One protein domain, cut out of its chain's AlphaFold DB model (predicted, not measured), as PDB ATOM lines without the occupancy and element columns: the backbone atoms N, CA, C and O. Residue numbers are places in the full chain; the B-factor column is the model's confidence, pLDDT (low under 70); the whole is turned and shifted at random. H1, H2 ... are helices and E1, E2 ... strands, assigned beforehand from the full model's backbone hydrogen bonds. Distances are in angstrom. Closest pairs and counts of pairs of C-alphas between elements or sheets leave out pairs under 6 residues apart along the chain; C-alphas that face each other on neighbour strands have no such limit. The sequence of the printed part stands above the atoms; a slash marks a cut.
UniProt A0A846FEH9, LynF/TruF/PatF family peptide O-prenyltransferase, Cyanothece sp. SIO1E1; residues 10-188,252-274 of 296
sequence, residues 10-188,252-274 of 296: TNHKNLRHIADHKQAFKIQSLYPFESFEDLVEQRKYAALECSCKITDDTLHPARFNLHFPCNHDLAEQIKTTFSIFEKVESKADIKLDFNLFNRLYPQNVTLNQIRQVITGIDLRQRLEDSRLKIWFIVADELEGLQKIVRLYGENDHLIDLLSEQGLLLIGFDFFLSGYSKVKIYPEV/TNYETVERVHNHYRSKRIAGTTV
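What this domain is: This is residues 10 to 188 and 252 to 274 of the 296 residues of the protein "LynF/TruF/PatF family peptide O-prenyltransferase" of Cyanothece sp. SIO1E1 (UniProt A0A846FEH9). One six-stranded sheet, twisted, arches like part of a barrel, with helices H1, H2, H3, H4, H5 and H7 spread over its bulging face and its hollow face left bare. H6 only grazes the sheet, and the short strand E7 lies near the edge strand E1. The sheet's order is E1 E2 E3 E4 E5 E6, all antiparallel. The printed part has 202 residues with seven named helices and seven named strands, in the order H1 H2 E1 E2 H3 H4 E3 E4 H5 H6 E5 E6 H7 E7; the class is mixed. It is compact, with a radius of gyration of the C-alphas of 17.4 A, and spans 46 by 40 by 32 A.

How they stand to each other: Start at the hairpin of E1, residues 47 to 55, and E2, residues 58 to 67: N 49 and O 65 are 2.8 A apart, within hydrogen-bond range. Next come E3, residues 114 to 122, with N 66 and O 119 at 2.7 A, and its hairpin partner E4, residues 131 to 139, with N 135 and O 118 at 2.7 A. E5, residues 167 to 175, follows with N 136 and O 170 at 2.8 A, then E6, residues 180 to 188, in a hairpin with E5, N 171 and O 183 at 2.8 A. Look now at the helices on one face, which with the sheet form two layers. H1, residues 11 to 24, is over E1 and E2 at a height over the sheet of 9.7 A. H2, residues 33 to 41, is over E2 and E3; residues 11 to 15 of H1 touch it in a helical hairpin, closest at the C-alphas of Asn 11 and Glu 41, 5.1 A. H3, residues 74 to 91, is over E3 and E4, and its residues 80 to 88 touch H2, closest at the C-alphas of Ser 35 and Ile 84, 6.4 A. H4, residues 99 to 104, is over E6. H5, residues 142 to 152, is over E5 and only just over E6, with 3 C-alphas. H6, residues 156 to 160, only just touches H5, with 3 pairs of C-alphas within 8 A, the closest Gln 146 and Ile 159, 6.0 A. H7, residues 254 to 265, is over E1, at a height of 10.5 A. E7, residues 269 to 274, pairs with no named strand. Every O i to N i+4 pair is within hydrogen-bond range in H1, H2, H3, H4, H5 and H6; in H7, 7 of 8 are.

Where its parts are: Find C-alpha 11 at (113.101, 148.318, 134.251), where H1 begins. From C-alpha 74 at (105.568, 131.627, 135.861), H3 runs 26.3 A; E2 spans 26.7 A. E7 ends at C-alpha 274, (127.608, 136.367, 152.030).

The domain as a whole: The C-alphas of Lys 26 and Glu 143, the two farthest apart, are 46.5 A apart. Residues 189 to 251 are not printed, and C-alphas 188 and 252 are 27.7 A apart across the cut. Of the links printed whole, none is long. Residues 164 to 165 have a pLDDT under 70.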
ATOM      1  N   THR A  10     110.957 149.198 138.584       91.12
ATOM      2  CA  THR A  10     110.840 149.411 137.144       91.12
ATOM      3  C   THR A  10     112.120 148.996 136.418       91.12
ATOM      4  O   THR A  10     113.223 149.093 136.969       91.12
ATOM      5  N   ASN A  11     111.982 148.593 135.156       90.88
ATOM      6  CA  ASN A  11     113.101 148.318 134.251       90.88
ATOM      7  C   ASN A  11     114.168 149.429 134.258       90.88
ATOM      8  O   ASN A  11     115.339 149.137 134.481       90.88
ATOM      9  N   HIS A  12     113.785 150.705 134.124       93.81
ATOM     10  CA  HIS A  12     114.720 151.839 134.108       93.81
ATOM     11  C   HIS A  12     115.580 151.920 135.372       93.81
ATOM     12  O   HIS A  12     116.772 152.226 135.310       93.81
ATOM     13  N   LYS A  13     114.989 151.634 136.535       94.56
ATOM     14  CA  LYS A  13     115.716 151.651 137.801       94.56
ATOM     15  C   LYS A  13     116.673 150.463 137.911       94.56
ATOM     16  O   LYS A  13     117.813 150.654 138.329       94.56
ATOM     17  N   ASN A  14     116.255 149.272 137.481       96.31
ATOM     18  CA  ASN A  14     117.142 148.108 137.420       96.31
ATOM     19  C   ASN A  14     118.318 148.345 136.458       96.31
ATOM     20  O   ASN A  14     119.462 148.122 136.846       96.31
ATOM     21  N   LEU A  15     118.071 148.883 135.260       97.12
ATOM     22  CA  LEU A  15     119.123 149.238 134.298       97.12
ATOM     23  C   LEU A  15     120.102 150.273 134.870       97.12
ATOM     24  O   LEU A  15     121.312 150.125 134.716       97.12
ATOM     25  N   ARG A  16     119.614 151.276 135.614       96.94
ATOM     26  CA  ARG A  16     120.487 152.229 136.318       96.94
ATOM     27  C   ARG A  16     121.368 151.543 137.361       96.94
ATOM     28  O   ARG A  16     122.559 151.817 137.421       96.94
ATOM     29  N   HIS A  17     120.818 150.636 138.166       96.81
ATOM     30  CA  HIS A  17     121.612 149.896 139.148       96.81
ATOM     31  C   HIS A  17     122.680 149.008 138.499       96.81
ATOM     32  O   HIS A  17     123.791 148.919 139.024       96.81
ATOM     33  N   ILE A  18     122.365 148.398 137.353       97.62
ATOM     34  CA  ILE A  18     123.328 147.657 136.533       97.62
ATOM     35  C   ILE A  18     124.445 148.591 136.051       97.62
ATOM     36  O   ILE A  18     125.619 148.280 136.246       97.62
ATOM     37  N   ALA A  19     124.100 149.754 135.490       97.38
ATOM     38  CA  ALA A  19     125.070 150.741 135.018       97.38
ATOM     39  C   ALA A  19     125.979 151.257 136.151       97.38
ATOM     40  O   ALA A  19     127.203 151.245 136.008       97.38
ATOM     41  N   ASP A  20     125.400 151.615 137.301       97.62
ATOM     42  CA  ASP A  20     126.143 152.062 138.484       97.62
ATOM     43  C   ASP A  20     127.138 150.986 138.963       97.62
ATOM     44  O   ASP A  20     128.270 151.299 139.336       97.62
ATOM     45  N   HIS A  21     126.727 149.711 138.956       98.12
ATOM     46  CA  HIS A  21     127.582 148.585 139.332       98.12
ATOM     47  C   HIS A  21     128.718 148.373 138.321       98.12
ATOM     48  O   HIS A  21     129.880 148.237 138.712       98.12
ATOM     49  N   LYS A  22     128.401 148.394 137.016       97.94
ATOM     50  CA  LYS A  22     129.398 148.291 135.938       97.94
ATOM     51  C   LYS A  22     130.457 149.378 136.071       97.94
ATOM     52  O   LYS A  22     131.645 149.074 136.010       97.94
ATOM     53  N   GLN A  23     130.036 150.622 136.302       97.94
ATOM     54  CA  GLN A  23     130.942 151.754 136.464       97.94
ATOM     55  C   GLN A  23     131.830 151.599 137.703       97.94
ATOM     56  O   GLN A  23     133.049 151.747 137.607       97.94
ATOM     57  N   ALA A  24     131.241 151.267 138.855       97.94
ATOM     58  CA  ALA A  24     131.973 151.165 140.116       97.94
ATOM     59  C   ALA A  24     133.070 150.097 140.092       97.94
ATOM     60  O   ALA A  24     134.146 150.303 140.652       97.94
ATOM     61  N   PHE A  25     132.819 148.979 139.410       97.94
ATOM     62  CA  PHE A  25     133.761 147.863 139.325       97.94
ATOM     63  C   PHE A  25     134.456 147.747 137.965       97.94
ATOM     64  O   PHE A  25     135.102 146.736 137.702       97.94
ATOM     65  N   LYS A  26     134.355 148.790 137.124       97.31
ATOM     66  CA  LYS A  26     134.996 148.892 135.802       97.31
ATOM     67  C   LYS A  26     134.775 147.640 134.945       97.31
ATOM     68  O   LYS A  26     135.706 147.097 134.352       97.31
ATOM     69  N   ILE A  27     133.533 147.166 134.917       97.12
ATOM     70  CA  ILE A  27     133.146 145.973 134.167       97.12
ATOM     71  C   ILE A  27     133.256 146.278 132.679       97.12
ATOM     72  O   ILE A  27     132.598 147.186 132.173       97.12
ATOM     73  N   GLN A  28     134.100 145.517 131.990       92.88
ATOM     74  CA  GLN A  28     134.247 145.597 130.542       92.88
ATOM     75  C   GLN A  28     132.985 145.090 129.834       92.88
ATOM     76  O   GLN A  28     132.149 144.413 130.433       92.88
ATOM     77  N   SER A  29     132.853 145.401 128.544       90.69
ATOM     78  CA  SER A  29     131.812 144.775 127.730       90.69
ATOM     79  C   SER A  29     132.123 143.285 127.600       90.69
ATOM     80  O   SER A  29     133.117 142.906 126.984       90.69
ATOM     81  N   LEU A  30     131.313 142.450 128.250       95.69
ATOM     82  CA  LEU A  30     131.438 140.996 128.239       95.69
ATOM     83  C   LEU A  30     130.222 140.408 127.536       95.69
ATOM     84  O   LEU A  30     129.102 140.875 127.711       95.69
ATOM     85  N   TYR A  31     130.406 139.350 126.767       95.31
ATOM     86  CA  TYR A  31     129.271 138.625 126.215       95.31
ATOM     87  C   TYR A  31     128.681 137.666 127.270       95.31
ATOM     88  O   TYR A  31     129.461 137.025 127.978       95.31
ATOM     89  N   PRO A  32     127.344 137.499 127.386       95.88
ATOM     90  CA  PRO A  32     126.255 138.184 126.678       95.88
ATOM     91  C   PRO A  32     125.546 139.260 127.527       95.88
ATOM     92  O   PRO A  32     124.344 139.168 127.786       95.88
ATOM     93  N   PHE A  33     126.263 140.287 127.986       95.75
ATOM     94  CA  PHE A  33     125.696 141.302 128.884       95.75
ATOM     95  C   PHE A  33     124.468 142.012 128.289       95.75
ATOM     96  O   PHE A  33     123.456 142.150 128.971       95.75
ATOM     97  N   GLU A  34     124.520 142.378 127.005       95.31
ATOM     98  CA  GLU A  34     123.411 143.036 126.296       95.31
ATOM     99  C   GLU A  34     122.132 142.192 126.309       95.31
ATOM    100  O   GLU A  34     121.053 142.701 126.584       95.31
ATOM    101  N   SER A  35     122.240 140.874 126.105       95.94
ATOM    102  CA  SER A  35     121.077 139.978 126.151       95.94
ATOM    103  C   SER A  35     120.426 139.944 127.540       95.94
ATOM    104  O   SER A  35     119.219 139.733 127.654       95.94
ATOM    105  N   PHE A  36     121.204 140.150 128.607       97.06
ATOM    106  CA  PHE A  36     120.659 140.282 129.957       97.06
ATOM    107  C   PHE A  36     120.028 141.662 130.191       97.06
ATOM    108  O   PHE A  36     118.976 141.745 130.821       97.06
ATOM    109  N   GLU A  37     120.618 142.741 129.674       96.69
ATOM    110  CA  GLU A  37     120.020 144.083 129.734       96.69
ATOM    111  C   GLU A  37     118.689 144.136 128.960       96.69
ATOM    112  O   GLU A  37     117.710 144.646 129.503       96.69
ATOM    113  N   ASP A  38     118.598 143.485 127.793       95.19
ATOM    114  CA  ASP A  38     117.350 143.301 127.034       95.19
ATOM    115  C   ASP A  38     116.268 142.602 127.877       95.19
ATOM    116  O   ASP A  38     115.102 143.007 127.881       95.19
ATOM    117  N   LEU A  39     116.641 141.548 128.619       95.38
ATOM    118  CA  LEU A  39     115.721 140.855 129.527       95.38
ATOM    119  C   LEU A  39     115.211 141.803 130.615       95.38
ATOM    120  O   LEU A  39     114.029 141.784 130.942       95.38
ATOM    121  N   VAL A  40     116.089 142.619 131.196       96.19
ATOM    122  CA  VAL A  40     115.708 143.584 132.235       96.19
ATOM    123  C   VAL A  40     114.790 144.661 131.661       96.19
ATOM    124  O   VAL A  40     113.817 145.039 132.315       96.19
ATOM    125  N   GLU A  41     115.051 145.128 130.440       94.94
ATOM    126  CA  GLU A  41     114.247 146.144 129.762       94.94
ATOM    127  C   GLU A  41     112.815 145.669 129.482       94.94
ATOM    128  O   GLU A  41     111.857 146.403 129.744       94.94
ATOM    129  N   GLN A  42     112.657 144.415 129.049       91.12
ATOM    130  CA  GLN A  42     111.357 143.786 128.783       91.12
ATOM    131  C   GLN A  42     110.495 143.606 130.044       91.12
ATOM    132  O   GLN A  42     109.296 143.331 129.953       91.12
ATOM    133  N   ARG A  43     111.075 143.746 131.244       88.69
ATOM    134  CA  ARG A  43     110.406 143.432 132.511       88.69
ATOM    135  C   ARG A  43     109.996 144.683 133.261       88.69
ATOM    136  O   ARG A  43     110.799 145.350 133.904       88.69
ATOM    137  N   LYS A  44     108.684 144.941 133.273       84.88
ATOM    138  CA  LYS A  44     108.101 146.079 133.997       84.88
ATOM    139  C   LYS A  44     108.412 146.056 135.494       84.88
ATOM    140  O   LYS A  44     108.663 147.117 136.053       84.88
ATOM    141  N   TYR A  45     108.384 144.879 136.120       89.12
ATOM    142  CA  TYR A  45     108.648 144.708 137.547       89.12
ATOM    143  C   TYR A  45     109.546 143.501 137.790       89.12
ATOM    144  O   TYR A  45     109.184 142.377 137.455       89.12
ATOM    145  N   ALA A  46     110.704 143.740 138.393       93.19
ATOM    146  CA  ALA A  46     111.623 142.698 138.837       93.19
ATOM    147  C   ALA A  46     112.548 143.247 139.929       93.19
ATOM    148  O   ALA A  46     112.762 144.459 140.003       93.19
ATOM    149  N   ALA A  47     113.087 142.377 140.781       94.75
ATOM    150  CA  ALA A  47     114.089 142.781 141.761       94.75
ATOM    151  C   ALA A  47     115.475 142.396 141.256       94.75
ATOM    152  O   ALA A  47     115.690 141.264 140.823       94.75
ATOM    153  N   LEU A  48     116.409 143.337 141.323       96.88
ATOM    154  CA  LEU A  48     117.781 143.121 140.899       96.88
ATOM    155  C   LEU A  48     118.665 142.772 142.096       96.88
ATOM    156  O   LEU A  48     118.708 143.485 143.100       96.88
ATOM    157  N   GLU A  49     119.429 141.703 141.937       97.81
ATOM    158  CA  GLU A  49     120.564 141.365 142.778       97.81
ATOM    159  C   GLU A  49     121.848 141.564 141.977       97.81
ATOM    160  O   GLU A  49     122.043 140.976 140.913       97.81
ATOM    161  N   CYS A  50     122.737 142.399 142.495       98.19
ATOM    162  CA  CYS A  50     124.091 142.548 141.982       98.19
ATOM    163  C   CYS A  50     125.039 141.777 142.899       98.19
ATOM    164  O   CYS A  50     124.864 141.799 144.120       98.19
ATOM    165  N   SER A  51     126.054 141.118 142.343       98.44
ATOM    166  CA  SER A  51     126.992 140.363 143.170       98.44
ATOM    167  C   SER A  51     128.435 140.453 142.707       98.44
ATOM    168  O   SER A  51     128.740 140.737 141.555       98.44
ATOM    169  N   CYS A  52     129.345 140.183 143.630       98.56
ATOM    170  CA  CYS A  52     130.774 140.109 143.385       98.56
ATOM    171  C   CYS A  52     131.288 138.781 143.922       98.56
ATOM    172  O   CYS A  52     131.048 138.464 145.083       98.56
ATOM    173  N   LYS A  53     131.994 138.010 143.092       98.44
ATOM    174  CA  LYS A  53     132.792 136.874 143.563       98.44
ATOM    175  C   LYS A  53     134.228 137.339 143.750       98.44
ATOM    176  O   LYS A  53     134.784 137.938 142.837       98.44
ATOM    177  N   ILE A  54     134.804 137.052 144.901       98.06
ATOM    178  CA  ILE A  54     136.194 137.326 145.233       98.06
ATOM    179  C   ILE A  54     136.879 135.970 145.390       98.06
ATOM    180  O   ILE A  54     136.401 135.125 146.147       98.06
ATOM    181  N   THR A  55     137.942 135.751 144.624       96.06
ATOM    182  CA  THR A  55     138.774 134.546 144.683       96.06
ATOM    183  C   THR A  55     140.211 134.987 144.834       96.06
ATOM    184  O   THR A  55     140.750 135.633 143.933       96.06
ATOM    185  N   ASP A  56     140.784 134.689 145.998       92.44
ATOM    186  CA  ASP A  56     142.036 135.281 146.456       92.44
ATOM    187  C   ASP A  56     141.922 136.815 146.377       92.44
ATOM    188  O   ASP A  56     141.000 137.386 146.966       92.44
ATOM    189  N   ASP A  57     142.772 137.479 145.596       90.06
ATOM    190  CA  ASP A  57     142.720 138.933 145.383       90.06
ATOM    191  C   ASP A  57     141.975 139.342 144.099       90.06
ATOM    192  O   ASP A  57     141.894 140.522 143.747       90.06
ATOM    193  N   THR A  58     141.395 138.379 143.379       95.56
ATOM    194  CA  THR A  58     140.700 138.633 142.114       95.56
ATOM    195  C   THR A  58     139.217 138.907 142.338       95.56
ATOM    196  O   THR A  58     138.484 138.085 142.889       95.56
ATOM    197  N   LEU A  59     138.745 140.052 141.838       97.81
ATOM    198  CA  LEU A  59     137.333 140.433 141.845       97.81
ATOM    199  C   LEU A  59     136.651 140.060 140.521       97.81
ATOM    200  O   LEU A  59     137.085 140.457 139.443       97.81
ATOM    201  N   HIS A  60     135.510 139.384 140.615       98.12
ATOM    202  CA  HIS A  60     134.636 139.026 139.501       98.12
ATOM    203  C   HIS A  60     133.241 139.639 139.707       98.12
ATOM    204  O   HIS A  60     132.368 139.009 140.318       98.12
ATOM    205  N   PRO A  61     133.031 140.878 139.236       98.31
ATOM    206  CA  PRO A  61     131.830 141.658 139.529       98.31
ATOM    207  C   PRO A  61     130.708 141.493 138.487       98.31
ATOM    208  O   PRO A  61     129.589 141.912 138.728       98.31
ATOM    209  N   ALA A  62     130.953 140.885 137.321       98.56
ATOM    210  CA  ALA A  62     129.956 140.782 136.247       98.56
ATOM    211  C   ALA A  62     128.891 139.706 136.522       98.56
ATOM    212  O   ALA A  62     128.789 138.708 135.808       98.56
ATOM    213  N   ARG A  63     128.132 139.874 137.607       98.62
ATOM    214  CA  ARG A  63     127.205 138.873 138.134       98.62
ATOM    215  C   ARG A  63     125.907 139.520 138.587       98.62
ATOM    216  O   ARG A  63     125.881 140.269 139.567       98.62
ATOM    217  N   PHE A  64     124.822 139.148 137.931       98.44
ATOM    218  CA  PHE A  64     123.507 139.723 138.176       98.44
ATOM    219  C   PHE A  64     122.467 138.618 138.232       98.44
ATOM    220  O   PHE A  64     122.536 137.670 137.453       98.44
ATOM    221  N   ASN A  65     121.502 138.749 139.135       98.12
ATOM    222  CA  ASN A  65     120.291 137.944 139.130       98.12
ATOM    223  C   ASN A  65     119.073 138.877 139.111       98.12
ATOM    224  O   ASN A  65     119.039 139.909 139.781       98.12
ATOM    225  N   LEU A  66     118.066 138.496 138.341       96.88
ATOM    226  CA  LEU A  66     116.782 139.152 138.207       96.88
ATOM    227  C   LEU A  66     115.725 138.232 138.816       96.88
ATOM    228  O   LEU A  66     115.473 137.142 138.306       96.88
ATOM    229  N   HIS A  67     115.132 138.657 139.924       96.12
ATOM    230  CA  HIS A  67     114.068 137.927 140.600       96.12
ATOM    231  C   HIS A  67     112.727 138.371 140.032       96.12
ATOM    232  O   HIS A  67     112.354 139.548 140.145       96.12
ATOM    233  N   PHE A  68     111.989 137.430 139.455       94.06
ATOM    234  CA  PHE A  68     110.666 137.721 138.937       94.06
ATOM    235  C   PHE A  68     109.616 137.786 140.061       94.06
ATOM    236  O   PHE A  68     109.782 137.154 141.116       94.06
ATOM    237  N   PRO A  69     108.529 138.551 139.864       89.62
ATOM    238  CA  PRO A  69     107.398 138.560 140.782       89.62
ATOM    239  C   PRO A  69     106.694 137.204 140.882       89.62
ATOM    240  O   PRO A  69     106.362 136.586 139.872       89.62
ATOM    241  N   CYS A  70     106.413 136.773 142.114       81.94
ATOM    242  CA  CYS A  70     105.774 135.489 142.429       81.94
ATOM    243  C   CYS A  70     104.299 135.394 141.995       81.94
ATOM    244  O   CYS A  70     103.742 134.307 141.951       81.94
ATOM    245  N   ASN A  71     103.648 136.528 141.734       78.00
ATOM    246  CA  ASN A  71     102.221 136.649 141.410       78.00
ATOM    247  C   ASN A  71     101.950 136.856 139.909       78.00
ATOM    248  O   ASN A  71     100.871 137.308 139.535       78.00
ATOM    249  N   HIS A  72     102.939 136.585 139.061       80.88
ATOM    250  CA  HIS A  72     102.844 136.690 137.607       80.88
ATOM    251  C   HIS A  72     102.930 135.300 136.958       80.88
ATOM    252  O   HIS A  72     103.238 134.316 137.625       80.88
ATOM    253  N   ASP A  73     102.656 135.232 135.654       90.19
ATOM    254  CA  ASP A  73     102.702 133.995 134.870       90.19
ATOM    255  C   ASP A  73     104.113 133.375 134.879       90.19
ATOM    256  O   ASP A  73     105.021 133.817 134.173       90.19
ATOM    257  N   LEU A  74     104.300 132.345 135.710       92.19
ATOM    258  CA  LEU A  74     105.568 131.627 135.861       92.19
ATOM    259  C   LEU A  74     105.993 130.937 134.559       92.19
ATOM    260  O   LEU A  74     107.189 130.856 134.278       92.19
ATOM    261  N   ALA A  75     105.041 130.451 133.755       93.00
ATOM    262  CA  ALA A  75     105.349 129.789 132.492       93.00
ATOM    263  C   ALA A  75     105.918 130.792 131.483       93.00
ATOM    264  O   ALA A  75     106.915 130.502 130.821       93.00
ATOM    265  N   GLU A  76     105.346 131.997 131.418       93.56
ATOM    266  CA  GLU A  76     105.904 133.097 130.626       93.56
ATOM    267  C   GLU A  76     107.303 133.491 131.116       93.56
ATOM    268  O   GLU A  76     108.209 133.668 130.299       93.56
ATOM    269  N   GLN A  77     107.525 133.576 132.432       93.50
ATOM    270  CA  GLN A  77     108.830 133.954 132.989       93.50
ATOM    271  C   GLN A  77     109.933 132.967 132.603       93.50
ATOM    272  O   GLN A  77     111.038 133.371 132.219       93.50
ATOM    273  N   ILE A  78     109.613 131.674 132.679       95.12
ATOM    274  CA  ILE A  78     110.486 130.584 132.246       95.12
ATOM    275  C   ILE A  78     110.719 130.682 130.738       95.12
ATOM    276  O   ILE A  78     111.871 130.729 130.309       95.12
ATOM    277  N   LYS A  79     109.654 130.795 129.936       95.06
ATOM    278  CA  LYS A  79     109.744 130.891 128.474       95.06
ATOM    279  C   LYS A  79     110.656 132.035 128.033       95.06
ATOM    280  O   LYS A  79     111.586 131.804 127.272       95.06
ATOM    281  N   THR A  80     110.447 133.245 128.544       94.00
ATOM    282  CA  THR A  80     111.268 134.409 128.178       94.00
ATOM    283  C   THR A  80     112.721 134.239 128.610       94.00
ATOM    284  O   THR A  80     113.621 134.667 127.894       94.00
ATOM    285  N   THR A  81     112.977 133.588 129.750       95.75
ATOM    286  CA  THR A  81     114.349 133.249 130.156       95.75
ATOM    287  C   THR A  81     115.027 132.373 129.104       95.75
ATOM    288  O   THR A  81     116.127 132.698 128.661       95.75
ATOM    289  N   PHE A  82     114.360 131.310 128.654       96.44
ATOM    290  CA  PHE A  82     114.916 130.417 127.637       96.44
ATOM    291  C   PHE A  82     115.025 131.070 126.257       96.44
ATOM    292  O   PHE A  82     116.033 130.865 125.595       96.44
ATOM    293  N   SER A  83     114.103 131.953 125.865       95.31
ATOM    294  CA  SER A  83     114.251 132.726 124.620       95.31
ATOM    295  C   SER A  83     115.495 133.623 124.623       95.31
ATOM    296  O   SER A  83     116.128 133.822 123.587       95.31
ATOM    297  N   ILE A  84     115.900 134.146 125.785       95.00
ATOM    298  CA  ILE A  84     117.175 134.863 125.913       95.00
ATOM    299  C   ILE A  84     118.358 133.899 125.807       95.00
ATOM    300  O   ILE A  84     119.354 134.243 125.177       95.00
ATOM    301  N   PHE A  85     118.260 132.693 126.367       97.12
ATOM    302  CA  PHE A  85     119.325 131.691 126.258       97.12
ATOM    303  C   PHE A  85     119.517 131.243 124.803       97.12
ATOM    304  O   PHE A  85     120.648 131.216 124.334       97.12
ATOM    305  N   GLU A  86     118.434 131.027 124.056       95.44
ATOM    306  CA  GLU A  86     118.451 130.750 122.610       95.44
ATOM    307  C   GLU A  86     119.061 131.915 121.809       95.44
ATOM    308  O   GLU A  86     119.852 131.717 120.883       95.44
ATOM    309  N   LYS A  87     118.762 133.167 122.183       94.25
ATOM    310  CA  LYS A  87     119.398 134.351 121.579       94.25
ATOM    311  C   LYS A  87     120.909 134.386 121.840       94.25
ATOM    312  O   LYS A  87     121.667 134.849 120.992       94.25
ATOM    313  N   VAL A  88     121.350 133.925 123.010       95.38
ATOM    314  CA  VAL A  88     122.776 133.815 123.345       95.38
ATOM    315  C   VAL A  88     123.440 132.671 122.579       95.38
ATOM    316  O   VAL A  88     124.560 132.822 122.099       95.38
ATOM    317  N   GLU A  89     122.760 131.541 122.446       95.25
ATOM    318  CA  GLU A  89     123.248 130.390 121.691       95.25
ATOM    319  C   GLU A  89     123.351 130.697 120.188       95.25
ATOM    320  O   GLU A  89     124.304 130.298 119.546       95.25
ATOM    321  N   SER A  90     122.429 131.482 119.623       92.44
ATOM    322  CA  SER A  90     122.417 131.800 118.182       92.44
ATOM    323  C   SER A  90     123.425 132.863 117.732       92.44
ATOM    324  O   SER A  90     123.749 132.938 116.548       92.44
ATOM    325  N   LYS A  91     123.904 133.721 118.641       88.38
ATOM    326  CA  LYS A  91     124.832 134.823 118.316       88.38
ATOM    327  C   LYS A  91     126.313 134.434 118.382       88.38
ATOM    328  O   LYS A  91     127.159 135.218 117.959       88.38
ATOM    329  N   ALA A  92     126.629 133.267 118.926       81.00
ATOM    330  CA  ALA A  92     127.986 132.756 119.066       81.00
ATOM    331  C   ALA A  92     127.984 131.253 118.765       81.00
ATOM    332  O   ALA A  92     126.938 130.629 118.842       81.00
ATOM    333  N   ASP A  93     129.129 130.656 118.442       89.06
ATOM    334  CA  ASP A  93     129.241 129.196 118.275       89.06
ATOM    335  C   ASP A  93     129.235 128.495 119.650       89.06
ATOM    336  O   ASP A  93     130.214 127.903 120.098       89.06
ATOM    337  N   ILE A  94     128.144 128.687 120.391       94.75
ATOM    338  CA  ILE A  94     127.895 128.156 121.728       94.75
ATOM    339  C   ILE A  94     126.822 127.088 121.590       94.75
ATOM    340  O   ILE A  94     125.871 127.248 120.833       94.75
ATOM    341  N   LYS A  95     126.942 126.018 122.376       96.62
ATOM    342  CA  LYS A  95     125.885 125.025 122.528       96.62
ATOM    343  C   LYS A  95     125.589 124.816 124.000       96.62
ATOM    344  O   LYS A  95     126.460 124.345 124.726       96.62
ATOM    345  N   LEU A  96     124.394 125.173 124.453       97.56
ATOM    346  CA  LEU A  96     124.024 125.048 125.862       97.56
ATOM    347  C   LEU A  96     123.550 123.620 126.168       97.56
ATOM    348  O   LEU A  96     122.803 123.004 125.410       97.56
ATOM    349  N   ASP A  97     123.981 123.080 127.307       97.31
ATOM    350  CA  ASP A  97     123.582 121.746 127.759       97.31
ATOM    351  C   ASP A  97     122.355 121.814 128.677       97.31
ATOM    352  O   ASP A  97     122.446 122.192 129.843       97.31
ATOM    353  N   PHE A  98     121.195 121.404 128.165       96.38
ATOM    354  CA  PHE A  98     119.940 121.376 128.924       96.38
ATOM    355  C   PHE A  98     119.628 120.021 129.571       96.38
ATOM    356  O   PHE A  98     118.552 119.853 130.145       96.38
ATOM    357  N   ASN A  99     120.537 119.041 129.525       94.19
ATOM    358  CA  ASN A  99     120.236 117.679 129.978       94.19
ATOM    359  C   ASN A  99     119.867 117.606 131.467       94.19
ATOM    360  O   ASN A  99     118.893 116.944 131.830       94.19
ATOM    361  N   LEU A 100     120.616 118.296 132.337       91.81
ATOM    362  CA  LEU A 100     120.322 118.323 133.777       91.81
ATOM    363  C   LEU A 100     119.005 119.043 134.076       91.81
ATOM    364  O   LEU A 100     118.251 118.601 134.943       91.81
ATOM    365  N   PHE A 101     118.717 120.116 133.335       94.06
ATOM    366  CA  PHE A 101     117.449 120.828 133.431       94.06
ATOM    367  C   PHE A 101     116.285 119.906 133.068       94.06
ATOM    368  O   PHE A 101     115.442 119.666 133.924       94.06
ATOM    369  N   ASN A 102     116.316 119.296 131.879       93.00
ATOM    370  CA  ASN A 102     115.258 118.422 131.358       93.00
ATOM    371  C   ASN A 102     115.009 117.165 132.212       93.00
ATOM    372  O   ASN A 102     113.911 116.608 132.206       93.00
ATOM    373  N   ARG A 103     116.027 116.704 132.952       88.31
ATOM    374  CA  ARG A 103     115.905 115.576 133.887       88.31
ATOM    375  C   ARG A 103     115.106 115.944 135.137       88.31
ATOM    376  O   ARG A 103     114.309 115.143 135.616       88.31
ATOM    377  N   LEU A 104     115.339 117.128 135.701       85.81
ATOM    378  CA  LEU A 104     114.682 117.559 136.938       85.81
ATOM    379  C   LEU A 104     113.351 118.264 136.662       85.81
ATOM    380  O   LEU A 104     112.351 117.987 137.321       85.81
ATOM    381  N   TYR A 105     113.311 119.117 135.650       86.88
ATOM    382  CA  TYR A 105     112.139 119.861 135.214       86.88
ATOM    383  C   TYR A 105     111.830 119.528 133.746       86.88
ATOM    384  O   TYR A 105     112.754 119.478 132.944       86.88
ATOM    385  N   PRO A 106     110.564 119.324 133.342       82.56
ATOM    386  CA  PRO A 106     109.331 119.471 134.123       82.56
ATOM    387  C   PRO A 106     108.877 118.187 134.840       82.56
ATOM    388  O   PRO A 106     107.825 118.179 135.470       82.56
ATOM    389  N   GLN A 107     109.630 117.086 134.741       83.50
ATOM    390  CA  GLN A 107     109.165 115.766 135.195       83.50
ATOM    391  C   GLN A 107     108.998 115.648 136.719       83.50
ATOM    392  O   GLN A 107     108.157 114.878 137.178       83.50
ATOM    393  N   ASN A 108     109.797 116.381 137.503       86.00
ATOM    394  CA  ASN A 108     109.821 116.261 138.967       86.00
ATOM    395  C   ASN A 108     109.471 117.561 139.699       86.00
ATOM    396  O   ASN A 108     109.291 117.538 140.910       86.00
ATOM    397  N   VAL A 109     109.368 118.676 138.974       89.19
ATOM    398  CA  VAL A 109     108.947 119.976 139.503       89.19
ATOM    399  C   VAL A 109     107.899 120.557 138.563       89.19
ATOM    400  O   VAL A 109     108.167 120.806 137.389       89.19
ATOM    401  N   THR A 110     106.704 120.793 139.090       89.56
ATOM    402  CA  THR A 110     105.561 121.379 138.387       89.56
ATOM    403  C   THR A 110     105.455 122.879 138.662       89.56
ATOM    404  O   THR A 110     105.957 123.383 139.667       89.56
ATOM    405  N   LEU A 111     104.750 123.616 137.797       91.12
ATOM    406  CA  LEU A 111     104.555 125.064 137.966       91.12
ATOM    407  C   LEU A 111     103.890 125.431 139.304       91.12
ATOM    408  O   LEU A 111     104.235 126.454 139.887       91.12
ATOM    409  N   ASN A 112     102.999 124.582 139.827       91.06
ATOM    410  CA  ASN A 112     102.299 124.825 141.095       91.06
ATOM    411  C   ASN A 112     103.221 124.768 142.322       91.06
ATOM    412  O   ASN A 112     102.893 125.341 143.367       91.06
ATOM    413  N   GLN A 113     104.361 124.086 142.204       92.38
ATOM    414  CA  GLN A 113     105.373 123.994 143.256       92.38
ATOM    415  C   GLN A 113     106.353 125.175 143.198       92.38
ATOM    416  O   GLN A 113     106.972 125.522 144.204       92.38
ATOM    417  N   ILE A 114     106.481 125.846 142.051       93.31
ATOM    418  CA  ILE A 114     107.376 126.994 141.896       93.31
ATOM    419  C   ILE A 114     106.749 128.224 142.563       93.31
ATOM    420  O   ILE A 114     105.631 128.636 142.269       93.31
ATOM    421  N   ARG A 115     107.492 128.834 143.485       93.12
ATOM    422  CA  ARG A 115     107.128 130.080 144.174       93.12
ATOM    423  C   ARG A 115     107.804 131.298 143.572       93.12
ATOM    424  O   ARG A 115     107.281 132.401 143.693       93.12
ATOM    425  N   GLN A 116     108.966 131.120 142.955       94.50
ATOM    426  CA  GLN A 116     109.689 132.204 142.305       94.50
ATOM    427  C   GLN A 116     110.643 131.661 141.247       94.50
ATOM    428  O   GLN A 116     111.278 130.627 141.462       94.50
ATOM    429  N   VAL A 117     110.776 132.405 140.150       96.00
ATOM    430  CA  VAL A 117     111.807 132.215 139.124       96.00
ATOM    431  C   VAL A 117     112.849 133.323 139.271       96.00
ATOM    432  O   VAL A 117     112.514 134.482 139.539       96.00
ATOM    433  N   ILE A 118     114.119 132.973 139.106       97.25
ATOM    434  CA  ILE A 118     115.236 133.918 139.118       97.25
ATOM    435  C   ILE A 118     116.120 133.610 137.916       97.25
ATOM    436  O   ILE A 118     116.521 132.465 137.737       97.25
ATOM    437  N   THR A 119     116.480 134.621 137.135       98.06
ATOM    438  CA  THR A 119     117.362 134.464 135.968       98.06
ATOM    439  C   THR A 119     118.585 135.335 136.122       98.06
ATOM    440  O   THR A 119     118.482 136.460 136.596       98.06
ATOM    441  N   GLY A 120     119.758 134.848 135.744       98.25
ATOM    442  CA  GLY A 120     120.985 135.594 135.965       98.25
ATOM    443  C   GLY A 120     122.114 135.258 135.015       98.25
ATOM    444  O   GLY A 120     122.033 134.342 134.200       98.25
ATOM    445  N   ILE A 121     123.190 136.015 135.180       98.56
ATOM    446  CA  ILE A 121     124.449 135.876 134.458       98.56
ATOM    447  C   ILE A 121     125.619 135.906 135.441       98.56
ATOM    448  O   ILE A 121     125.548 136.521 136.507       98.56
ATOM    449  N   ASP A 122     126.702 135.228 135.085       98.56
ATOM    450  CA  ASP A 122     128.004 135.297 135.753       98.56
ATOM    451  C   ASP A 122     129.062 135.248 134.658       98.56
ATOM    452  O   ASP A 122     129.356 134.179 134.124       98.56
ATOM    453  N   LEU A 123     129.538 136.429 134.268       98.31
ATOM    454  CA  LEU A 123     130.380 136.620 133.096       98.31
ATOM    455  C   LEU A 123     131.848 136.737 133.484       98.31
ATOM    456  O   LEU A 123     132.212 137.265 134.540       98.31
ATOM    457  N   ARG A 124     132.695 136.226 132.600       97.31
ATOM    458  CA  ARG A 124     134.139 136.111 132.756       97.31
ATOM    459  C   ARG A 124     134.826 136.630 131.505       97.31
ATOM    460  O   ARG A 124     134.212 136.772 130.458       97.31
ATOM    461  N   GLN A 125     136.116 136.922 131.647       95.00
ATOM    462  CA  GLN A 125     136.959 137.350 130.528       95.00
ATOM    463  C   GLN A 125     137.082 136.249 129.471       95.00
ATOM    464  O   GLN A 125     137.003 136.510 128.276       95.00
ATOM    465  N   ARG A 126     137.231 135.006 129.933       95.62
ATOM    466  CA  ARG A 126     137.146 133.812 129.100       95.62
ATOM    467  C   ARG A 126     135.679 133.450 128.911       95.62
ATOM    468  O   ARG A 126     134.947 133.297 129.893       95.62
ATOM    469  N   LEU A 127     135.250 133.346 127.658       95.19
ATOM    470  CA  LEU A 127     133.855 133.094 127.310       95.19
ATOM    471  C   LEU A 127     133.376 131.770 127.915       95.19
ATOM    472  O   LEU A 127     132.307 131.722 128.514       95.19
ATOM    473  N   GLU A 128     134.208 130.737 127.843       95.69
ATOM    474  CA  GLU A 128     133.961 129.388 128.349       95.69
ATOM    475  C   GLU A 128     133.696 129.325 129.866       95.69
ATOM    476  O   GLU A 128     132.968 128.448 130.328       95.69
ATOM    477  N   ASP A 129     134.222 130.282 130.637       96.69
ATOM    478  CA  ASP A 129     134.011 130.362 132.088       96.69
ATOM    479  C   ASP A 129     132.735 131.144 132.452       96.69
ATOM    480  O   ASP A 129     132.320 131.179 133.619       96.69
ATOM    481  N   SER A 130     132.119 131.801 131.467       98.00
ATOM    482  CA  SER A 130     130.866 132.528 131.638       98.00
ATOM    483  C   SER A 130     129.683 131.571 131.659       98.00
ATOM    484  O   SER A 130     129.719 130.475 131.093       98.00
ATOM    485  N   ARG A 131     128.597 131.990 132.307       98.12
ATOM    486  CA  ARG A 131     127.385 131.175 132.399       98.12
ATOM    487  C   ARG A 131     126.109 131.989 132.484       98.12
ATOM    488  O   ARG A 131     126.067 133.064 133.093       98.12
ATOM    489  N   LEU A 132     125.061 131.395 131.934       98.62
ATOM    490  CA  LEU A 132     123.674 131.778 132.148       98.62
ATOM    491  C   LEU A 132     123.110 130.978 133.317       98.62
ATOM    492  O   LEU A 132     123.581 129.881 133.621       98.62
ATOM    493  N   LYS A 133     122.125 131.536 134.011       98.56
ATOM    494  CA  LYS A 133     121.605 130.959 135.247       98.56
ATOM    495  C   LYS A 133     120.091 131.048 135.278       98.56
ATOM    496  O   LYS A 133     119.544 132.110 134.993       98.56
ATOM    497  N   ILE A 134     119.432 129.986 135.719       98.25
ATOM    498  CA  ILE A 134     118.024 130.018 136.128       98.25
ATOM    499  C   ILE A 134     117.884 129.314 137.473       98.25
ATOM    500  O   ILE A 134     118.568 128.329 137.741       98.25
ATOM    501  N   TRP A 135     117.024 129.836 138.334       97.38
ATOM    502  CA  TRP A 135     116.752 129.278 139.643       97.38
ATOM    503  C   TRP A 135     115.260 129.239 139.912       97.38
ATOM    504  O   TRP A 135     114.519 130.133 139.496       97.38
ATOM    505  N   PHE A 136     114.852 128.239 140.679       95.69
ATOM    506  CA  PHE A 136     113.503 128.077 141.182       95.69
ATOM    507  C   PHE A 136     113.533 128.014 142.696       95.69
ATOM    508  O   PHE A 136     114.285 127.232 143.272       95.69
ATOM    509  N   ILE A 137     112.683 128.805 143.337       94.44
ATOM    510  CA  ILE A 137     112.288 128.524 144.714       94.44
ATOM    511  C   ILE A 137     111.093 127.590 144.629       94.44
ATOM    512  O   ILE A 137     110.035 127.987 144.142       94.44
ATOM    513  N   VAL A 138     111.277 126.357 145.080       93.19
ATOM    514  CA  VAL A 138     110.276 125.295 145.059       93.19
ATOM    515  C   VAL A 138     109.737 125.098 146.469       93.19
ATOM    516  O   VAL A 138     110.500 125.037 147.432       93.19
ATOM    517  N   ALA A 139     108.417 125.027 146.587       91.69
ATOM    518  CA  ALA A 139     107.719 124.622 147.793       91.69
ATOM    519  C   ALA A 139     106.938 123.351 147.487       91.69
ATOM    520  O   ALA A 139     106.170 123.318 146.524       91.69
ATOM    521  N   ASP A 140     107.116 122.348 148.328       90.12
ATOM    522  CA  ASP A 140     106.450 121.064 148.196       90.12
ATOM    523  C   ASP A 140     106.330 120.405 149.569       90.12
ATOM    524  O   ASP A 140     106.897 120.898 150.550       90.12
ATOM    525  N   GLU A 141     105.610 119.293 149.639       88.56
ATOM    526  CA  GLU A 141     105.675 118.421 150.805       88.56
ATOM    527  C   GLU A 141     107.058 117.765 150.941       88.56
ATOM    528  O   GLU A 141     107.824 117.649 149.978       88.56
ATOM    529  N   LEU A 142     107.390 117.331 152.159       87.31
ATOM    530  CA  LEU A 142     108.721 116.817 152.486       87.31
ATOM    531  C   LEU A 142     109.151 115.663 151.566       87.31
ATOM    532  O   LEU A 142     110.297 115.641 151.121       87.31
ATOM    533  N   GLU A 143     108.247 114.732 151.252       89.25
ATOM    534  CA  GLU A 143     108.534 113.595 150.369       89.25
ATOM    535  C   GLU A 143     108.915 114.048 148.951       89.25
ATOM    536  O   GLU A 143     109.902 113.568 148.378       89.25
ATOM    537  N   GLY A 144     108.194 115.030 148.406       89.19
ATOM    538  CA  GLY A 144     108.491 115.616 147.104       89.19
ATOM    539  C   GLY A 144     109.850 116.319 147.077       89.19
ATOM    540  O   GLY A 144     110.671 116.061 146.191       89.19
ATOM    541  N   LEU A 145     110.167 117.111 148.110       90.50
ATOM    542  CA  LEU A 145     111.487 117.740 148.246       90.50
ATOM    543  C   LEU A 145     112.616 116.702 148.367       90.50
ATOM    544  O   LEU A 145     113.661 116.849 147.728       90.50
ATOM    545  N   GLN A 146     112.408 115.627 149.131       90.81
ATOM    546  CA  GLN A 146     113.372 114.529 149.253       90.81
ATOM    547  C   GLN A 146     113.618 113.833 147.915       90.81
ATOM    548  O   GLN A 146     114.765 113.526 147.584       90.81
ATOM    549  N   LYS A 147     112.569 113.609 147.115       89.81
ATOM    550  CA  LYS A 147     112.699 113.036 145.770       89.81
ATOM    551  C   LYS A 147     113.582 113.910 144.878       89.81
ATOM    552  O   LYS A 147     114.470 113.384 144.210       89.81
ATOM    553  N   ILE A 148     113.393 115.231 144.902       89.31
ATOM    554  CA  ILE A 148     114.229 116.175 144.141       89.31
ATOM    555  C   ILE A 148     115.697 116.083 144.585       89.31
ATOM    556  O   ILE A 148     116.585 115.996 143.736       89.31
ATOM    557  N   VAL A 149     115.963 116.058 145.897       89.25
ATOM    558  CA  VAL A 149     117.330 115.912 146.430       89.25
ATOM    559  C   VAL A 149     117.966 114.596 145.976       89.25
ATOM    560  O   VAL A 149     119.092 114.601 145.488       89.25
ATOM    561  N   ARG A 150     117.242 113.473 146.040       88.00
ATOM    562  CA  ARG A 150     117.756 112.167 145.584       88.00
ATOM    563  C   ARG A 150     118.104 112.156 144.092       88.00
ATOM    564  O   ARG A 150     119.095 111.546 143.708       88.00
ATOM    565  N   LEU A 151     117.341 112.866 143.257       84.50
ATOM    566  CA  LEU A 151     117.616 112.988 141.817       84.50
ATOM    567  C   LEU A 151     118.852 113.839 141.496       84.50
ATOM    568  O   LEU A 151     119.457 113.670 140.435       84.50
ATOM    569  N   TYR A 152     119.220 114.755 142.390       82.19
ATOM    570  CA  TYR A 152     120.473 115.506 142.322       82.19
ATOM    571  C   TYR A 152     121.677 114.649 142.728       82.19
ATOM    572  O   TYR A 152     122.746 114.730 142.126       82.19
ATOM    573  N   GLY A 153     121.476 113.791 143.721       80.00
ATOM    574  CA  GLY A 153     122.433 112.813 144.210       80.00
ATOM    575  C   GLY A 153     122.088 112.463 145.648       80.00
ATOM    576  O   GLY A 153     121.761 113.353 146.431       80.00
ATOM    577  N   GLU A 154     122.141 111.177 145.994       75.25
ATOM    578  CA  GLU A 154     121.888 110.714 147.360       75.25
ATOM    579  C   GLU A 154     122.798 111.458 148.348       75.25
ATOM    580  O   GLU A 154     124.023 111.331 148.317       75.25
ATOM    581  N   ASN A 155     122.183 112.305 149.176       81.38
ATOM    582  CA  ASN A 155     122.860 113.133 150.161       81.38
ATOM    583  C   ASN A 155     121.953 113.275 151.386       81.38
ATOM    584  O   ASN A 155     121.093 114.159 151.452       81.38
ATOM    585  N   ASP A 156     122.161 112.387 152.354       84.25
ATOM    586  CA  ASP A 156     121.364 112.336 153.580       84.25
ATOM    587  C   ASP A 156     121.481 113.625 154.398       84.25
ATOM    588  O   ASP A 156     120.514 114.043 155.026       84.25
ATOM    589  N   HIS A 157     122.613 114.334 154.319       85.25
ATOM    590  CA  HIS A 157     122.762 115.630 154.980       85.25
ATOM    591  C   HIS A 157     121.850 116.703 154.378       85.25
ATOM    592  O   HIS A 157     121.306 117.518 155.116       85.25
ATOM    593  N   LEU A 158     121.655 116.724 153.055       84.75
ATOM    594  CA  LEU A 158     120.679 117.625 152.434       84.75
ATOM    595  C   LEU A 158     119.250 117.261 152.835       84.75
ATOM    596  O   LEU A 158     118.455 118.160 153.094       84.75
ATOM    597  N   ILE A 159     118.941 115.964 152.906       87.19
ATOM    598  CA  ILE A 159     117.628 115.463 153.331       87.19
ATOM    599  C   ILE A 159     117.337 115.852 154.786       87.19
ATOM    600  O   ILE A 159     116.243 116.332 155.075       87.19
ATOM    601  N   ASP A 160     118.324 115.727 155.676       85.31
ATOM    602  CA  ASP A 160     118.222 116.074 157.099       85.31
ATOM    603  C   ASP A 160     117.917 117.560 157.352       85.31
ATOM    604  O   ASP A 160     117.396 117.915 158.416       85.31
ATOM    605  N   LEU A 161     118.242 118.423 156.386       84.19
ATOM    606  CA  LEU A 161     117.994 119.867 156.438       84.19
ATOM    607  C   LEU A 161     116.632 120.274 155.883       84.19
ATOM    608  O   LEU A 161     116.227 121.426 156.051       84.19
ATOM    609  N   LEU A 162     115.925 119.365 155.214       85.31
ATOM    610  CA  LEU A 162     114.572 119.638 154.756       85.31
ATOM    611  C   LEU A 162     113.621 119.708 155.957       85.31
ATOM    612  O   LEU A 162     113.773 119.010 156.960       85.31
ATOM    613  N   SER A 163     112.608 120.560 155.842       74.25
ATOM    614  CA  SER A 163     111.538 120.694 156.831       74.25
ATOM    615  C   SER A 163     110.177 120.528 156.161       74.25
ATOM    616  O   SER A 163     110.056 120.676 154.947       74.25
ATOM    617  N   GLU A 164     109.140 120.235 156.947       66.44
ATOM    618  CA  GLU A 164     107.768 120.030 156.447       66.44
ATOM    619  C   GLU A 164     107.179 121.271 155.755       66.44
ATOM    620  O   GLU A 164     106.304 121.155 154.906       66.44
ATOM    621  N   GLN A 165     107.681 122.464 156.089       64.19
ATOM    622  CA  GLN A 165     107.331 123.737 155.444       64.19
ATOM    623  C   GLN A 165     108.497 124.269 154.594       64.19
ATOM    624  O   GLN A 165     108.661 125.481 154.414       64.19
ATOM    625  N   GLY A 166     109.349 123.349 154.143       72.25
ATOM    626  CA  GLY A 166     110.621 123.631 153.511       72.25
ATOM    627  C   GLY A 166     110.466 124.336 152.175       72.25
ATOM    628  O   GLY A 166     109.558 124.078 151.387       72.25
ATOM    629  N   LEU A 167     111.406 125.235 151.918       87.06
ATOM    630  CA  LEU A 167     111.650 125.768 150.594       87.06
ATOM    631  C   LEU A 167     112.975 125.212 150.110       87.06
ATOM    632  O   LEU A 167     113.948 125.142 150.866       87.06
ATOM    633  N   LEU A 168     112.996 124.834 148.842       91.56
ATOM    634  CA  LEU A 168     114.185 124.352 148.175       91.56
ATOM    635  C   LEU A 168     114.524 125.313 147.049       91.56
ATOM    636  O   LEU A 168     113.755 125.476 146.102       91.56
ATOM    637  N   LEU A 169     115.678 125.959 147.148       93.75
ATOM    638  CA  LEU A 169     116.209 126.740 146.044       93.75
ATOM    639  C   LEU A 169     117.014 125.802 145.132       93.75
ATOM    640  O   LEU A 169     118.010 125.210 145.544       93.75
ATOM    641  N   ILE A 170     116.571 125.664 143.887       94.50
ATOM    642  CA  ILE A 170     117.196 124.828 142.857       94.50
ATOM    643  C   ILE A 170     117.763 125.753 141.789       94.50
ATOM    644  O   ILE A 170     117.029 126.562 141.230       94.50
ATOM    645  N   GLY A 171     119.055 125.650 141.504       95.62
ATOM    646  CA  GLY A 171     119.736 126.446 140.488       95.62
ATOM    647  C   GLY A 171     120.287 125.591 139.363       95.62
ATOM    648  O   GLY A 171     120.855 124.533 139.618       95.62
ATOM    649  N   PHE A 172     120.188 126.090 138.138       96.88
ATOM    650  CA  PHE A 172     120.858 125.551 136.964       96.88
ATOM    651  C   PHE A 172     121.790 126.618 136.401       96.88
ATOM    652  O   PHE A 172     121.370 127.733 136.085       96.88
ATOM    653  N   ASP A 173     123.061 126.262 136.301       97.62
ATOM    654  CA  ASP A 173     124.103 127.052 135.666       97.62
ATOM    655  C   ASP A 173     124.415 126.417 134.300       97.62
ATOM    656  O   ASP A 173     124.823 125.255 134.243       97.62
ATOM    657  N   PHE A 174     124.263 127.179 133.218       98.19
ATOM    658  CA  PHE A 174     124.581 126.776 131.846       98.19
ATOM    659  C   PHE A 174     125.850 127.496 131.404       98.19
ATOM    660  O   PHE A 174     125.821 128.701 131.140       98.19
ATOM    661  N   PHE A 175     126.976 126.787 131.384       98.12
ATOM    662  CA  PHE A 175     128.250 127.371 130.982       98.12
ATOM    663  C   PHE A 175     128.312 127.496 129.466       98.12
ATOM    664  O   PHE A 175     127.865 126.610 128.740       98.12
ATOM    665  N   LEU A 176     128.911 128.586 128.988       97.62
ATOM    666  CA  LEU A 176     129.033 128.841 127.552       97.62
ATOM    667  C   LEU A 176     130.043 127.899 126.869       97.62
ATOM    668  O   LEU A 176     130.107 127.853 125.649       97.62
ATOM    669  N   SER A 177     130.790 127.109 127.646       96.88
ATOM    670  CA  SER A 177     131.598 125.984 127.165       96.88
ATOM    671  C   SER A 177     130.786 124.720 126.838       96.88
ATOM    672  O   SER A 177     131.364 123.723 126.418       96.88
ATOM    673  N   GLY A 178     129.480 124.710 127.122       96.88
ATOM    674  CA  GLY A 178     128.572 123.611 126.794       96.88
ATOM    675  C   GLY A 178     128.432 122.498 127.827       96.88
ATOM    676  O   GLY A 178     127.963 121.417 127.490       96.88
ATOM    677  N   TYR A 179     128.781 122.750 129.093       95.88
ATOM    678  CA  TYR A 179     128.358 121.888 130.203       95.88
ATOM    679  C   TYR A 179     127.396 122.630 131.132       95.88
ATOM    680  O   TYR A 179     127.391 123.862 131.210       95.88
ATOM    681  N   SER A 180     126.596 121.874 131.880       95.75
ATOM    682  CA  SER A 180     125.678 122.415 132.879       95.75
ATOM    683  C   SER A 180     125.999 121.933 134.293       95.75
ATOM    684  O   SER A 180     126.666 120.919 134.502       95.75
ATOM    685  N   LYS A 181     125.547 122.689 135.296       93.44
ATOM    686  CA  LYS A 181     125.588 122.293 136.710       93.44
ATOM    687  C   LYS A 181     124.245 122.575 137.357       93.44
ATOM    688  O   LYS A 181     123.716 123.674 137.220       93.44
ATOM    689  N   VAL A 182     123.736 121.613 138.117       92.12
ATOM    690  CA  VAL A 182     122.623 121.831 139.042       92.12
ATOM    691  C   VAL A 182     123.160 122.096 140.448       92.12
ATOM    692  O   VAL A 182     124.258 121.659 140.803       92.12
ATOM    693  N   LYS A 183     122.409 122.854 141.240       91.81
ATOM    694  CA  LYS A 183     122.696 123.142 142.641       91.81
ATOM    695  C   LYS A 183     121.407 123.120 143.447       91.81
ATOM    696  O   LYS A 183     120.389 123.630 142.982       91.81
ATOM    697  N   ILE A 184     121.474 122.581 144.658       91.44
ATOM    698  CA  ILE A 184     120.338 122.498 145.574       91.44
ATOM    699  C   ILE A 184     120.690 123.156 146.903       91.44
ATOM    700  O   ILE A 184     121.780 122.945 147.435       91.44
ATOM    701  N   TYR A 185     119.747 123.945 147.412       91.38
ATOM    702  CA  TYR A 185     119.897 124.775 148.596       91.38
ATOM    703  C   TYR A 185     118.668 124.664 149.501       91.38
ATOM    704  O   TYR A 185     117.678 125.368 149.271       91.38
ATOM    705  N   PRO A 186     118.701 123.802 150.530       89.94
ATOM    706  CA  PRO A 186     117.733 123.855 151.610       89.94
ATOM    707  C   PRO A 186     117.873 125.181 152.355       89.94
ATOM    708  O   PRO A 186     118.988 125.663 152.590       89.94
ATOM    709  N   GLU A 187     116.741 125.773 152.724       87.19
ATOM    710  CA  GLU A 187     116.704 126.956 153.579       87.19
ATOM    711  C   GLU A 187     116.635 126.557 155.054       87.19
ATOM    712  O   GLU A 187     115.715 125.868 155.494       87.19
ATOM    713  N   VAL A 188     117.588 127.058 155.834       84.56
ATOM    714  CA  VAL A 188     117.613 126.966 157.290       84.56
ATOM    715  C   VAL A 188     117.291 128.348 157.848       84.56
ATOM    716  O   VAL A 188     118.102 129.275 157.771       84.56
ATOM    717  N   THR A 252     141.524 137.349 154.256       94.25
ATOM    718  CA  THR A 252     142.844 137.694 153.690       94.25
ATOM    719  C   THR A 252     142.768 138.831 152.680       94.25
ATOM    720  O   THR A 252     143.743 139.534 152.466       94.25
ATOM    721  N   ASN A 253     141.604 139.007 152.059       92.44
ATOM    722  CA  ASN A 253     141.330 139.959 150.985       92.44
ATOM    723  C   ASN A 253     140.407 141.095 151.457       92.44
ATOM    724  O   ASN A 253     139.552 141.582 150.707       92.44
ATOM    725  N   TYR A 254     140.570 141.509 152.720       95.31
ATOM    726  CA  TYR A 254     139.709 142.489 153.384       95.31
ATOM    727  C   TYR A 254     139.533 143.778 152.574       95.31
ATOM    728  O   TYR A 254     138.411 144.253 152.447       95.31
ATOM    729  N   GLU A 255     140.594 144.313 151.965       95.31
ATOM    730  CA  GLU A 255     140.513 145.544 151.165       95.31
ATOM    731  C   GLU A 255     139.566 145.401 149.962       95.31
ATOM    732  O   GLU A 255     138.784 146.304 149.657       95.31
ATOM    733  N   THR A 256     139.576 144.243 149.293       96.50
ATOM    734  CA  THR A 256     138.665 143.971 148.173       96.50
ATOM    735  C   THR A 256     137.224 143.842 148.661       96.50
ATOM    736  O   THR A 256     136.314 144.384 148.025       96.50
ATOM    737  N   VAL A 257     137.010 143.175 149.800       96.69
ATOM    738  CA  VAL A 257     135.694 143.068 150.449       96.69
ATOM    739  C   VAL A 257     135.168 144.443 150.853       96.69
ATOM    740  O   VAL A 257     134.036 144.791 150.516       96.69
ATOM    741  N   GLU A 258     135.998 145.246 151.512       96.06
ATOM    742  CA  GLU A 258     135.683 146.597 151.970       96.06
ATOM    743  C   GLU A 258     135.363 147.515 150.788       96.06
ATOM    744  O   GLU A 258     134.353 148.218 150.813       96.06
ATOM    745  N   ARG A 259     136.136 147.446 149.697       96.44
ATOM    746  CA  ARG A 259     135.847 148.187 148.461       96.44
ATOM    747  C   ARG A 259     134.465 147.855 147.901       96.44
ATOM    748  O   ARG A 259     133.725 148.767 147.529       96.44
ATOM    749  N   VAL A 260     134.109 146.570 147.826       97.25
ATOM    750  CA  VAL A 260     132.783 146.151 147.344       97.25
ATOM    751  C   VAL A 260     131.696 146.632 148.298       97.25
ATOM    752  O   VAL A 260     130.704 147.209 147.857       97.25
ATOM    753  N   HIS A 261     131.875 146.426 149.599       96.62
ATOM    754  CA  HIS A 261     130.865 146.770 150.588       96.62
ATOM    755  C   HIS A 261     130.626 148.283 150.688       96.62
ATOM    756  O   HIS A 261     129.475 148.723 150.693       96.62
ATOM    757  N   ASN A 262     131.681 149.099 150.646       96.19
ATOM    758  CA  ASN A 262     131.582 150.560 150.665       96.19
ATOM    759  C   ASN A 262     130.751 151.118 149.503       96.19
ATOM    760  O   ASN A 262     130.024 152.092 149.690       96.19
ATOM    761  N   HIS A 263     130.785 150.480 148.327       96.31
ATOM    762  CA  HIS A 263     129.923 150.870 147.208       96.31
ATOM    763  C   HIS A 263     128.425 150.715 147.528       96.31
ATOM    764  O   HIS A 263     127.598 151.484 147.033       96.31
ATOM    765  N   TYR A 264     128.063 149.720 148.338       96.44
ATOM    766  CA  TYR A 264     126.674 149.399 148.666       96.44
ATOM    767  C   TYR A 264     126.185 149.989 149.981       96.44
ATOM    768  O   TYR A 264     124.979 150.168 150.135       96.44
ATOM    769  N   ARG A 265     127.087 150.326 150.904       92.19
ATOM    770  CA  ARG A 265     126.749 150.805 152.249       92.19
ATOM    771  C   ARG A 265     125.878 152.064 152.256       92.19
ATOM    772  O   ARG A 265     125.025 152.219 153.122       92.19
ATOM    773  N   SER A 266     126.062 152.953 151.281       88.69
ATOM    774  CA  SER A 266     125.251 154.171 151.125       88.69
ATOM    775  C   SER A 266     123.959 153.957 150.329       88.69
ATOM    776  O   SER A 266     123.135 154.867 150.224       88.69
ATOM    777  N   LYS A 267     123.762 152.770 149.746       91.56
ATOM    778  CA  LYS A 267     122.585 152.448 148.940       91.56
ATOM    779  C   LYS A 267     121.479 151.884 149.823       91.56
ATOM    780  O   LYS A 267     121.708 151.303 150.880       91.56
ATOM    781  N   ARG A 268     120.238 152.006 149.356       90.56
ATOM    782  CA  ARG A 268     119.112 151.314 149.987       90.56
ATOM    783  C   ARG A 268     119.176 149.844 149.571       90.56
ATOM    784  O   ARG A 268     119.031 149.539 148.390       90.56
ATOM    785  N   ILE A 269     119.400 148.950 150.529       91.38
ATOM    786  CA  ILE A 269     119.531 147.504 150.303       91.38
ATOM    787  C   ILE A 269     118.329 146.772 150.907       91.38
ATOM    788  O   ILE A 269     117.828 147.125 151.973       91.38
ATOM    789  N   ALA A 270     117.805 145.792 150.174       89.75
ATOM    790  CA  ALA A 270     116.690 144.940 150.574       89.75
ATOM    791  C   ALA A 270     117.155 143.710 151.343       89.75
ATOM    792  O   ALA A 270     116.438 143.265 152.233       89.75
ATOM    793  N   GLY A 271     118.344 143.215 151.014       90.31
ATOM    794  CA  GLY A 271     119.037 142.175 151.752       90.31
ATOM    795  C   GLY A 271     120.451 141.986 151.218       90.31
ATOM    796  O   GLY A 271     120.733 142.302 150.055       90.31
ATOM    797  N   THR A 272     121.307 141.448 152.079       94.00
ATOM    798  CA  THR A 272     122.691 141.106 151.762       94.00
ATOM    799  C   THR A 272     122.917 139.634 152.067       94.00
ATOM    800  O   THR A 272     122.473 139.138 153.100       94.00
ATOM    801  N   THR A 273     123.617 138.940 151.177       95.50
ATOM    802  CA  THR A 273     124.035 137.554 151.402       95.50
ATOM    803  C   THR A 273     125.547 137.472 151.253       95.50
ATOM    804  O   THR A 273     126.115 138.062 150.330       95.50
ATOM    805  N   VAL A 274     126.195 136.731 152.147       96.31
ATOM    806  CA  VAL A 274     127.608 136.367 152.030       96.31
ATOM    807  C   VAL A 274     127.688 134.867 151.811       96.31
ATOM    808  O   VAL A 274     127.131 134.100 152.593       96.31
TER     809      VAL A 274